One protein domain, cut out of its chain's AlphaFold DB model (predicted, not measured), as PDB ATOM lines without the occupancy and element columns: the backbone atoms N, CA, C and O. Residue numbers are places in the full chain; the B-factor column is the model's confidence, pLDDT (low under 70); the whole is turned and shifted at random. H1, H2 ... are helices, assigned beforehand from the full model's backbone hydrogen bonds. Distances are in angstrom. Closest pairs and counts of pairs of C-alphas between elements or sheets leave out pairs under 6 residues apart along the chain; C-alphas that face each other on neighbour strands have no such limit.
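This is residues 71 to 123 and 133 to 158 of the 731 residues of the protein "SIR2_2 domain-containing protein" of Corallococcus sp. CA049B (UniProt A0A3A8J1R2). Two helices, H1 and H3, lie side by side as the core and run the same way, with the short helix H4 folding back after H3 at a steep angle to both. H2 lies near H3, on the side away from H4, and residues 89 to 97, of which 97 belongs to H2, stand free and stick out as a loop; the long stretch of residues 105 to 123, which has no named element, runs from the end of H2 to the cut, its C-alphas 7 to 20 A from the mean of all C-alphas. The printed part has 79 residues with four named helices, H1, H2, H3 and H4 in chain order, and no named strand, and its class is all helix. It is compact, with a radius of gyration of the C-alphas of 12.0 A and spans of 36 by 34 by 22 A.

H1, residues 73 to 87, touches H3, residues 137 to 147, and the closest C-alphas are those of Ala 77 and Leu 137, 4.8 A apart. The two stand at a shallow tilt of 20 degrees and run the same way. With residues 79 to 83 alone, H1 only just touches H4, residues 150 to 156, with 3 pairs of C-alphas within 8 A; the closest are those of Leu 80 and Val 156, 6.1 A apart. Their tilt of 69 degrees is steep, only just short of about perpendicular, and they run opposite ways. H2, residues 97 to 104, touches no helix: it and H3 are near each other, with 7 pairs of C-alphas within 10 A, while H2 is apart from H1 and from H4. H3 and H4 only just touch, with 3 pairs of C-alphas within 8 A, the closest being those of Cys 144 and Thr 153, 5.8 A apart. They stand at a steep tilt of 55 degrees and run opposite ways. In H1, H2, H3 and H4 every O i to N i+4 pair is within hydrogen-bond range.

H1 begins at C-alpha 73, at (276.398, 214.280, 324.346), and measures 21.2 A from first to last C-alpha over 15 residues. H2 has 8 residues and measures 10.5 A. H3 has 11 residues and measures 15.4 A, from C-alpha 137 at (280.183, 219.341, 324.822). H4 has 7 residues, measures 10.0 A and ends at C-alpha 156, at (270.265, 226.322, 321.551).

The two C-alphas farthest apart are those of Ile 71 and Pro 94, at 36.8 A. Residues 124 to 132 are not printed, and C-alphas 123 and 133 are 12.6 A apart across the cut, which falls in the link from H2 to H3. The link from H1 to H2 is short, and that from H3 to H4 is tight. The mean pLDDT of the printed part is 70.3; 33 residues are under 70, namely residue 71, residues 89 to 99, 105 to 123, and 133 to 134.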
ATOM      1  N   ILE A  71     269.018 212.338 323.761       68.81
ATOM      2  CA  ILE A  71     270.091 212.789 324.666       68.81
ATOM      3  C   ILE A  71     271.315 211.900 324.418       68.81
ATOM      4  O   ILE A  71     271.496 210.874 325.075       68.81
ATOM      5  N   LYS A  72     272.155 212.308 323.463       73.38
ATOM      6  CA  LYS A  72     273.560 211.894 323.369       73.38
ATOM      7  C   LYS A  72     274.430 213.144 323.422       73.38
ATOM      8  O   LYS A  72     274.142 214.115 322.727       73.38
ATOM      9  N   ALA A  73     275.508 213.122 324.204       73.12
ATOM     10  CA  ALA A  73     276.398 214.280 324.346       73.12
ATOM     11  C   ALA A  73     276.973 214.756 322.996       73.12
ATOM     12  O   ALA A  73     277.085 215.956 322.765       73.12
ATOM     13  N   THR A  74     277.251 213.823 322.080       73.31
ATOM     14  CA  THR A  74     277.701 214.097 320.706       73.31
ATOM     15  C   THR A  74     276.633 214.775 319.845       73.31
ATOM     16  O   THR A  74     276.947 215.723 319.133       73.31
ATOM     17  N   GLU A  75     275.366 214.352 319.935       74.56
ATOM     18  CA  GLU A  75     274.244 215.008 319.241       74.56
ATOM     19  C   GLU A  75     274.013 216.428 319.780       74.56
ATOM     20  O   GLU A  75     273.796 217.358 319.005       74.56
ATOM     21  N   ILE A  76     274.122 216.629 321.098       75.62
ATOM     22  CA  ILE A  76     273.985 217.954 321.725       75.62
ATOM     23  C   ILE A  76     275.139 218.879 321.304       75.62
ATOM     24  O   ILE A  76     274.884 220.017 320.911       75.62
ATOM     25  N   ALA A  77     276.386 218.395 321.313       77.75
ATOM     26  CA  ALA A  77     277.551 219.159 320.859       77.75
ATOM     27  C   ALA A  77     277.459 219.535 319.366       77.75
ATOM     28  O   ALA A  77     277.752 220.673 318.998       77.75
ATOM     29  N   ALA A  78     276.983 218.622 318.511       76.31
ATOM     30  CA  ALA A  78     276.756 218.897 317.092       76.31
ATOM     31  C   ALA A  78     275.650 219.948 316.867       76.31
ATOM     32  O   ALA A  78     275.828 220.864 316.063       76.31
ATOM     33  N   ASN A  79     274.539 219.865 317.610       75.19
ATOM     34  CA  ASN A  79     273.455 220.851 317.552       75.19
ATOM     35  C   ASN A  79     273.917 222.243 318.017       75.19
ATOM     36  O   ASN A  79     273.606 223.239 317.363       75.19
ATOM     37  N   LEU A  80     274.702 222.311 319.101       78.00
ATOM     38  CA  LEU A  80     275.339 223.544 319.570       78.00
ATOM     39  C   LEU A  80     276.243 224.154 318.498       78.00
ATOM     40  O   LEU A  80     276.095 225.332 318.181       78.00
ATOM     41  N   ALA A  81     277.133 223.355 317.900       78.56
ATOM     42  CA  ALA A  81     278.037 223.823 316.855       78.56
ATOM     43  C   ALA A  81     277.260 224.346 315.634       78.56
ATOM     44  O   ALA A  81     277.535 225.446 315.158       78.56
ATOM     45  N   GLN A  82     276.239 223.618 315.165       77.12
ATOM     46  CA  GLN A  82     275.389 224.059 314.054       77.12
ATOM     47  C   GLN A  82     274.658 225.374 314.363       77.12
ATOM     48  O   GLN A  82     274.587 226.261 313.510       77.12
ATOM     49  N   ALA A  83     274.080 225.513 315.555       78.06
ATOM     50  CA  ALA A  83     273.377 226.733 315.927       78.06
ATOM     51  C   ALA A  83     274.339 227.914 316.097       78.06
ATOM     52  O   ALA A  83     274.040 229.011 315.630       78.06
ATOM     53  N   LEU A  84     275.522 227.679 316.675       77.12
ATOM     54  CA  LEU A  84     276.592 228.667 316.738       77.12
ATOM     55  C   LEU A  84     276.917 229.178 315.329       77.12
ATOM     56  O   LEU A  84     276.861 230.381 315.105       77.12
ATOM     57  N   PHE A  85     277.121 228.283 314.354       75.81
ATOM     58  CA  PHE A  85     277.339 228.666 312.955       75.81
ATOM     59  C   PHE A  85     276.217 229.526 312.356       75.81
ATOM     60  O   PHE A  85     276.517 230.494 311.660       75.81
ATOM     61  N   LYS A  86     274.944 229.245 312.665       78.69
ATOM     62  CA  LYS A  86     273.794 230.052 312.205       78.69
ATOM     63  C   LYS A  86     273.763 231.473 312.785       78.69
ATOM     64  O   LYS A  86     273.166 232.355 312.175       78.69
ATOM     65  N   HIS A  87     274.388 231.702 313.940       74.88
ATOM     66  CA  HIS A  87     274.454 233.014 314.595       74.88
ATOM     67  C   HIS A  87     275.722 233.817 314.266       74.88
ATOM     68  O   HIS A  87     275.819 234.986 314.646       74.88
ATOM     69  N   LEU A  88     276.690 233.234 313.554       71.94
ATOM     70  CA  LEU A  88     277.924 233.924 313.186       71.94
ATOM     71  C   LEU A  88     277.709 234.828 311.958       71.94
ATOM     72  O   LEU A  88     277.096 234.398 310.981       71.94
ATOM     73  N   PRO A  89     278.235 236.070 311.952       65.56
ATOM     74  CA  PRO A  89     278.110 236.954 310.798       65.56
ATOM     75  C   PRO A  89     278.774 236.353 309.552       65.56
ATOM     76  O   PRO A  89     279.981 236.115 309.538       65.56
ATOM     77  N   THR A  90     278.013 236.197 308.470       62.06
ATOM     78  CA  THR A  90     278.475 235.682 307.164       62.06
ATOM     79  C   THR A  90     279.299 236.696 306.348       62.06
ATOM     80  O   THR A  90     279.518 236.515 305.153       62.06
ATOM     81  N   GLY A  91     279.763 237.783 306.979       55.09
ATOM     82  CA  GLY A  91     280.482 238.890 306.346       55.09
ATOM     83  C   GLY A  91     282.007 238.803 306.483       55.09
ATOM     84  O   GLY A  91     282.535 238.434 307.530       55.09
ATOM     85  N   SER A  92     282.712 239.217 305.430       45.84
ATOM     86  CA  SER A  92     284.167 239.141 305.211       45.84
ATOM     87  C   SER A  92     285.031 240.092 306.069       45.84
ATOM     88  O   SER A  92     285.943 240.751 305.570       45.84
ATOM     89  N   SER A  93     284.777 240.152 307.378       47.44
ATOM     90  CA  SER A  93     285.674 240.815 308.337       47.44
ATOM     91  C   SER A  93     286.962 239.989 308.538       47.44
ATOM     92  O   SER A  93     286.893 238.757 308.464       47.44
ATOM     93  N   PRO A  94     288.142 240.601 308.785       48.22
ATOM     94  CA  PRO A  94     289.399 239.866 308.919       48.22
ATOM     95  C   PRO A  94     289.333 238.854 310.062       48.22
ATOM     96  O   PRO A  94     288.848 239.199 311.138       48.22
ATOM     97  N   VAL A  95     289.849 237.643 309.806       53.53
ATOM     98  CA  VAL A  95     289.813 236.437 310.660       53.53
ATOM     99  C   VAL A  95     289.751 236.766 312.152       53.53
ATOM    100  O   VAL A  95     290.773 236.919 312.827       53.53
ATOM    101  N   SER A  96     288.527 236.864 312.656       65.56
ATOM    102  CA  SER A  96     288.248 237.219 314.038       65.56
ATOM    103  C   SER A  96     288.742 236.121 314.978       65.56
ATOM    104  O   SER A  96     288.850 234.950 314.606       65.56
ATOM    105  N   THR A  97     288.992 236.479 316.238       68.00
ATOM    106  CA  THR A  97     289.449 235.538 317.270       68.00
ATOM    107  C   THR A  97     288.533 234.309 317.377       68.00
ATOM    108  O   THR A  97     289.015 233.197 317.577       68.00
ATOM    109  N   TRP A  98     287.223 234.475 317.140       67.00
ATOM    110  CA  TRP A  98     286.264 233.368 317.119       67.00
ATOM    111  C   TRP A  98     286.452 232.407 315.931       67.00
ATOM    112  O   TRP A  98     286.351 231.200 316.131       67.00
ATOM    113  N   GLN A  99     286.808 232.880 314.728       68.44
ATOM    114  CA  GLN A  99     287.114 231.990 313.593       68.44
ATOM    115  C   GLN A  99     288.363 231.144 313.863       68.44
ATOM    116  O   GLN A  99     288.422 229.976 313.477       68.44
ATOM    117  N   GLN A 100     289.358 231.711 314.552       70.50
ATOM    118  CA  GLN A 100     290.541 230.959 314.974       70.50
ATOM    119  C   GLN A 100     290.198 229.931 316.057       70.50
ATOM    120  O   GLN A 100     290.680 228.805 315.985       70.50
ATOM    121  N   ASN A 101     289.339 230.280 317.018       70.56
ATOM    122  CA  ASN A 101     288.903 229.355 318.066       70.56
ATOM    123  C   ASN A 101     288.068 228.190 317.507       70.56
ATOM    124  O   ASN A 101     288.331 227.047 317.866       70.56
ATOM    125  N   LEU A 102     287.153 228.435 316.561       70.31
ATOM    126  CA  LEU A 102     286.429 227.365 315.860       70.31
ATOM    127  C   LEU A 102     287.390 226.429 315.114       70.31
ATOM    128  O   LEU A 102     287.335 225.215 315.300       70.31
ATOM    129  N   ARG A 103     288.348 226.981 314.358       71.56
ATOM    130  CA  ARG A 103     289.383 226.179 313.681       71.56
ATOM    131  C   ARG A 103     290.261 225.384 314.654       71.56
ATOM    132  O   ARG A 103     290.644 224.267 314.321       71.56
ATOM    133  N   ARG A 104     290.561 225.918 315.846       70.62
ATOM    134  CA  ARG A 104     291.274 225.189 316.916       70.62
ATOM    135  C   ARG A 104     290.464 224.008 317.455       70.62
ATOM    136  O   ARG A 104     291.055 222.971 317.722       70.62
ATOM    137  N   LEU A 105     289.139 224.137 317.535       66.75
ATOM    138  CA  LEU A 105     288.214 223.045 317.867       66.75
ATOM    139  C   LEU A 105     287.914 222.095 316.685       66.75
ATOM    140  O   LEU A 105     286.985 221.297 316.761       66.75
ATOM    141  N   GLY A 106     288.633 222.199 315.561       67.44
ATOM    142  CA  GLY A 106     288.372 221.394 314.359       67.44
ATOM    143  C   GLY A 106     287.076 221.749 313.611       67.44
ATOM    144  O   GLY A 106     286.757 221.114 312.605       67.44
ATOM    145  N   LEU A 107     286.350 222.779 314.054       66.50
ATOM    146  CA  LEU A 107     285.111 223.269 313.458       66.50
ATOM    147  C   LEU A 107     285.431 224.201 312.279       66.50
ATOM    148  O   LEU A 107     285.491 225.423 312.416       66.50
ATOM    149  N   ASP A 108     285.671 223.618 311.103       64.31
ATOM    150  CA  ASP A 108     285.956 224.381 309.884       64.31
ATOM    151  C   ASP A 108     284.671 224.883 309.207       64.31
ATOM    152  O   ASP A 108     283.940 224.121 308.569       64.31
ATOM    153  N   CYS A 109     284.433 226.195 309.299       56.16
ATOM    154  CA  CYS A 109     283.292 226.881 308.686       56.16
ATOM    155  C   CYS A 109     283.165 226.618 307.172       56.16
ATOM    156  O   CYS A 109     282.076 226.740 306.624       56.16
ATOM    157  N   ALA A 110     284.267 226.288 306.486       55.75
ATOM    158  CA  ALA A 110     284.292 226.053 305.042       55.75
ATOM    159  C   ALA A 110     283.781 224.658 304.612       55.75
ATOM    160  O   ALA A 110     283.729 224.382 303.416       55.75
ATOM    161  N   LYS A 111     283.430 223.776 305.563       56.72
ATOM    162  CA  LYS A 111     282.931 222.404 305.316       56.72
ATOM    163  C   LYS A 111     281.465 222.189 305.719       56.72
ATOM    164  O   LYS A 111     281.012 221.051 305.853       56.72
ATOM    165  N   LEU A 112     280.747 223.280 305.957       54.25
ATOM    166  CA  LEU A 112     279.297 223.283 306.126       54.25
ATOM    167  C   LEU A 112     278.651 223.238 304.739       54.25
ATOM    168  O   LEU A 112     279.090 223.960 303.844       54.25
ATOM    169  N   ASP A 113     277.628 222.405 304.559       56.12
ATOM    170  CA  ASP A 113     276.762 222.499 303.382       56.12
ATOM    171  C   ASP A 113     275.844 223.739 303.462       56.12
ATOM    172  O   ASP A 113     275.791 224.436 304.482       56.12
ATOM    173  N   ASP A 114     275.073 224.003 302.403       49.78
ATOM    174  CA  ASP A 114     274.131 225.134 302.352       49.78
ATOM    175  C   ASP A 114     273.002 225.045 303.411       49.78
ATOM    176  O   ASP A 114     272.317 226.035 303.675       49.78
ATOM    177  N   ASN A 115     272.815 223.888 304.062       51.47
ATOM    178  CA  ASN A 115     271.876 223.693 305.174       51.47
ATOM    179  C   ASN A 115     272.523 223.946 306.553       51.47
ATOM    180  O   ASN A 115     271.858 223.841 307.592       51.47
ATOM    181  N   GLY A 116     273.823 224.252 306.590       48.31
ATOM    182  CA  GLY A 116     274.613 224.339 307.814       48.31
ATOM    183  C   GLY A 116     274.829 222.981 308.488       48.31
ATOM    184  O   GLY A 116     275.117 222.935 309.685       48.31
ATOM    185  N   GLN A 117     274.645 221.865 307.782       51.19
ATOM    186  CA  GLN A 117     275.108 220.558 308.229       51.19
ATOM    187  C   GLN A 117     276.597 220.461 307.912       51.19
ATOM    188  O   GLN A 117     277.026 220.386 306.762       51.19
ATOM    189  N   GLY A 118     277.410 220.494 308.966       50.47
ATOM    190  CA  GLY A 118     278.823 220.175 308.837       50.47
ATOM    191  C   GLY A 118     278.954 218.716 308.468       50.47
ATOM    192  O   GLY A 118     278.405 217.861 309.167       50.47
ATOM    193  N   ILE A 119     279.730 218.424 307.424       46.75
ATOM    194  CA  ILE A 119     280.251 217.074 307.241       46.75
ATOM    195  C   ILE A 119     281.292 216.859 308.348       46.75
ATOM    196  O   ILE A 119     282.497 217.018 308.147       46.75
ATOM    197  N   ILE A 120     280.810 216.519 309.549       50.88
ATOM    198  CA  ILE A 120     281.602 215.838 310.572       50.88
ATOM    199  C   ILE A 120     281.825 214.436 310.011       50.88
ATOM    200  O   ILE A 120     281.073 213.504 310.303       50.88
ATOM    201  N   ASP A 121     282.793 214.323 309.100       47.31
ATOM    202  CA  ASP A 121     283.103 213.068 308.428       47.31
ATOM    203  C   ASP A 121     283.751 212.137 309.452       47.31
ATOM    204  O   ASP A 121     284.960 212.136 309.674       47.31
ATOM    205  N   ASN A 122     282.906 211.377 310.147       48.19
ATOM    206  CA  ASN A 122     283.337 210.364 311.099       48.19
ATOM    207  C   ASN A 122     283.995 209.168 310.390       48.19
ATOM    208  O   ASN A 122     284.560 208.310 311.069       48.19
ATOM    209  N   ASN A 123     283.968 209.102 309.050       46.50
ATOM    210  CA  ASN A 123     284.852 208.196 308.330       46.50
ATOM    211  C   ASN A 123     286.305 208.623 308.569       46.50
ATOM    212  O   ASN A 123     286.619 209.804 308.409       46.50
ATOM    213  N   LYS A 133     289.772 215.906 316.308       69.00
ATOM    214  CA  LYS A 133     289.100 215.635 317.587       69.00
ATOM    215  C   LYS A 133     287.744 216.343 317.573       69.00
ATOM    216  O   LYS A 133     287.707 217.570 317.552       69.00
ATOM    217  N   THR A 134     286.649 215.581 317.564       68.81
ATOM    218  CA  THR A 134     285.303 216.149 317.689       68.81
ATOM    219  C   THR A 134     285.255 216.936 318.998       68.81
ATOM    220  O   THR A 134     285.574 216.351 320.038       68.81
ATOM    221  N   PRO A 135     284.904 218.233 318.980       72.31
ATOM    222  CA  PRO A 135     284.943 219.041 320.186       72.31
ATOM    223  C   PRO A 135     283.955 218.501 321.215       72.31
ATOM    224  O   PRO A 135     282.836 218.089 320.890       72.31
ATOM    225  N   SER A 136     284.390 218.488 322.469       76.81
ATOM    226  CA  SER A 136     283.569 218.067 323.593       76.81
ATOM    227  C   SER A 136     282.397 219.024 323.808       76.81
ATOM    228  O   SER A 136     282.442 220.202 323.449       76.81
ATOM    229  N   LEU A 137     281.344 218.527 324.462       77.69
ATOM    230  CA  LEU A 137     280.183 219.341 324.822       77.69
ATOM    231  C   LEU A 137     280.581 220.602 325.615       77.69
ATOM    232  O   LEU A 137     280.022 221.664 325.362       77.69
ATOM    233  N   GLY A 138     281.573 220.496 326.507       79.06
ATOM    234  CA  GLY A 138     282.103 221.627 327.272       79.06
ATOM    235  C   GLY A 138     282.792 222.675 326.395       79.06
ATOM    236  O   GLY A 138     282.472 223.853 326.497       79.06
ATOM    237  N   GLU A 139     283.674 222.261 325.477       81.81
ATOM    238  CA  GLU A 139     284.365 223.183 324.557       81.81
ATOM    239  C   GLU A 139     283.387 223.946 323.648       81.81
ATOM    240  O   GLU A 139     283.565 225.141 323.405       81.81
ATOM    241  N   VAL A 140     282.326 223.287 323.163       81.88
ATOM    242  CA  VAL A 140     281.298 223.972 322.361       81.88
ATOM    243  C   VAL A 140     280.409 224.860 323.242       81.88
ATOM    244  O   VAL A 140     280.068 225.966 322.824       81.88
ATOM    245  N   ALA A 141     280.075 224.437 324.466       83.56
ATOM    246  CA  ALA A 141     279.310 225.250 325.414       83.56
ATOM    247  C   ALA A 141     280.047 226.544 325.811       83.56
ATOM    248  O   ALA A 141     279.414 227.596 325.835       83.56
ATOM    249  N   GLU A 142     281.367 226.500 326.029       85.44
ATOM    250  CA  GLU A 142     282.226 227.681 326.247       85.44
ATOM    251  C   GLU A 142     282.151 228.679 325.078       85.44
ATOM    252  O   GLU A 142     281.968 229.888 325.265       85.44
ATOM    253  N   LEU A 143     282.241 228.192 323.834       83.19
ATOM    254  CA  LEU A 143     282.110 229.064 322.663       83.19
ATOM    255  C   LEU A 143     280.700 229.641 322.524       83.19
ATOM    256  O   LEU A 143     280.555 230.832 322.260       83.19
ATOM    257  N   CYS A 144     279.659 228.836 322.732       84.44
ATOM    258  CA  CYS A 144     278.285 229.329 322.738       84.44
ATOM    259  C   CYS A 144     278.074 230.389 323.826       84.44
ATOM    260  O   CYS A 144     277.497 231.429 323.531       84.44
ATOM    261  N   TRP A 145     278.598 230.187 325.034       86.31
ATOM    262  CA  TRP A 145     278.472 231.129 326.147       86.31
ATOM    263  C   TRP A 145     279.191 232.463 325.910       86.31
ATOM    264  O   TRP A 145     278.679 233.515 326.284       86.31
ATOM    265  N   SER A 146     280.357 232.430 325.258       84.25
ATOM    266  CA  SER A 146     281.146 233.633 324.946       84.25
ATOM    267  C   SER A 146     280.660 234.410 323.714       84.25
ATOM    268  O   SER A 146     280.972 235.595 323.580       84.25
ATOM    269  N   ILE A 147     279.910 233.770 322.807       83.19
ATOM    270  CA  ILE A 147     279.435 234.366 321.543       83.19
ATOM    271  C   ILE A 147     277.939 234.717 321.593       83.19
ATOM    272  O   ILE A 147     277.520 235.723 321.019       83.19
ATOM    273  N   LEU A 148     277.124 233.899 322.261       85.56
ATOM    274  CA  LEU A 148     275.687 234.102 322.445       85.56
ATOM    275  C   LEU A 148     275.413 234.748 323.813       85.56
ATOM    276  O   LEU A 148     276.297 234.911 324.647       85.56
ATOM    277  N   THR A 149     274.155 235.099 324.081       88.56
ATOM    278  CA  THR A 149     273.753 235.410 325.463       88.56
ATOM    279  C   THR A 149     273.524 234.113 326.258       88.56
ATOM    280  O   THR A 149     273.250 233.072 325.649       88.56
ATOM    281  N   PRO A 150     273.542 234.150 327.605       90.44
ATOM    282  CA  PRO A 150     273.121 233.029 328.448       90.44
ATOM    283  C   PRO A 150     271.784 232.399 328.030       90.44
ATOM    284  O   PRO A 150     271.675 231.176 327.933       90.44
ATOM    285  N   VAL A 151     270.783 233.235 327.722       92.25
ATOM    286  CA  VAL A 151     269.470 232.792 327.216       92.25
ATOM    287  C   VAL A 151     269.619 232.072 325.877       92.25
ATOM    288  O   VAL A 151     269.161 230.942 325.756       92.25
ATOM    289  N   GLY A 152     270.340 232.665 324.919       89.31
ATOM    290  CA  GLY A 152     270.584 232.050 323.609       89.31
ATOM    291  C   GLY A 152     271.305 230.701 323.706       89.31
ATOM    292  O   GLY A 152     270.956 229.762 323.000       89.31
ATOM    293  N   THR A 153     272.250 230.549 324.638       88.44
ATOM    294  CA  THR A 153     272.920 229.260 324.886       88.44
ATOM    295  C   THR A 153     271.937 228.207 325.415       88.44
ATOM    296  O   THR A 153     271.930 227.070 324.941       88.44
ATOM    297  N   CYS A 154     271.054 228.579 326.349       90.12
ATOM    298  CA  CYS A 154     270.021 227.683 326.882       90.12
ATOM    299  C   CYS A 154     268.931 227.332 325.848       90.12
ATOM    300  O   CYS A 154     268.422 226.209 325.857       90.12
ATOM    301  N   GLU A 155     268.584 228.266 324.958       87.44
ATOM    302  CA  GLU A 155     267.669 228.061 323.825       87.44
ATOM    303  C   GLU A 155     268.264 227.084 322.801       87.44
ATOM    304  O   GLU A 155     267.597 226.129 322.404       87.44
ATOM    305  N   VAL A 156     269.543 227.243 322.446       83.56
ATOM    306  CA  VAL A 156     270.265 226.322 321.551       83.56
ATOM    307  C   VAL A 156     270.388 224.914 322.146       83.56
ATOM    308  O   VAL A 156     270.164 223.928 321.446       83.56
ATOM    309  N   LEU A 157     270.670 224.802 323.449       82.06
ATOM    310  CA  LEU A 157     270.631 223.529 324.186       82.06
ATOM    311  C   LEU A 157     269.227 222.910 324.281       82.06
ATOM    312  O   LEU A 157     269.093 221.769 324.741       82.06
ATOM    313  N   ARG A 158     268.186 223.665 323.901       85.50
ATOM    314  CA  ARG A 158     266.768 223.337 324.093       85.50
ATOM    315  C   ARG A 158     266.484 222.894 325.528       85.50
ATOM    316  O   ARG A 158     265.772 221.919 325.759       85.50
TER     317      ARG A 158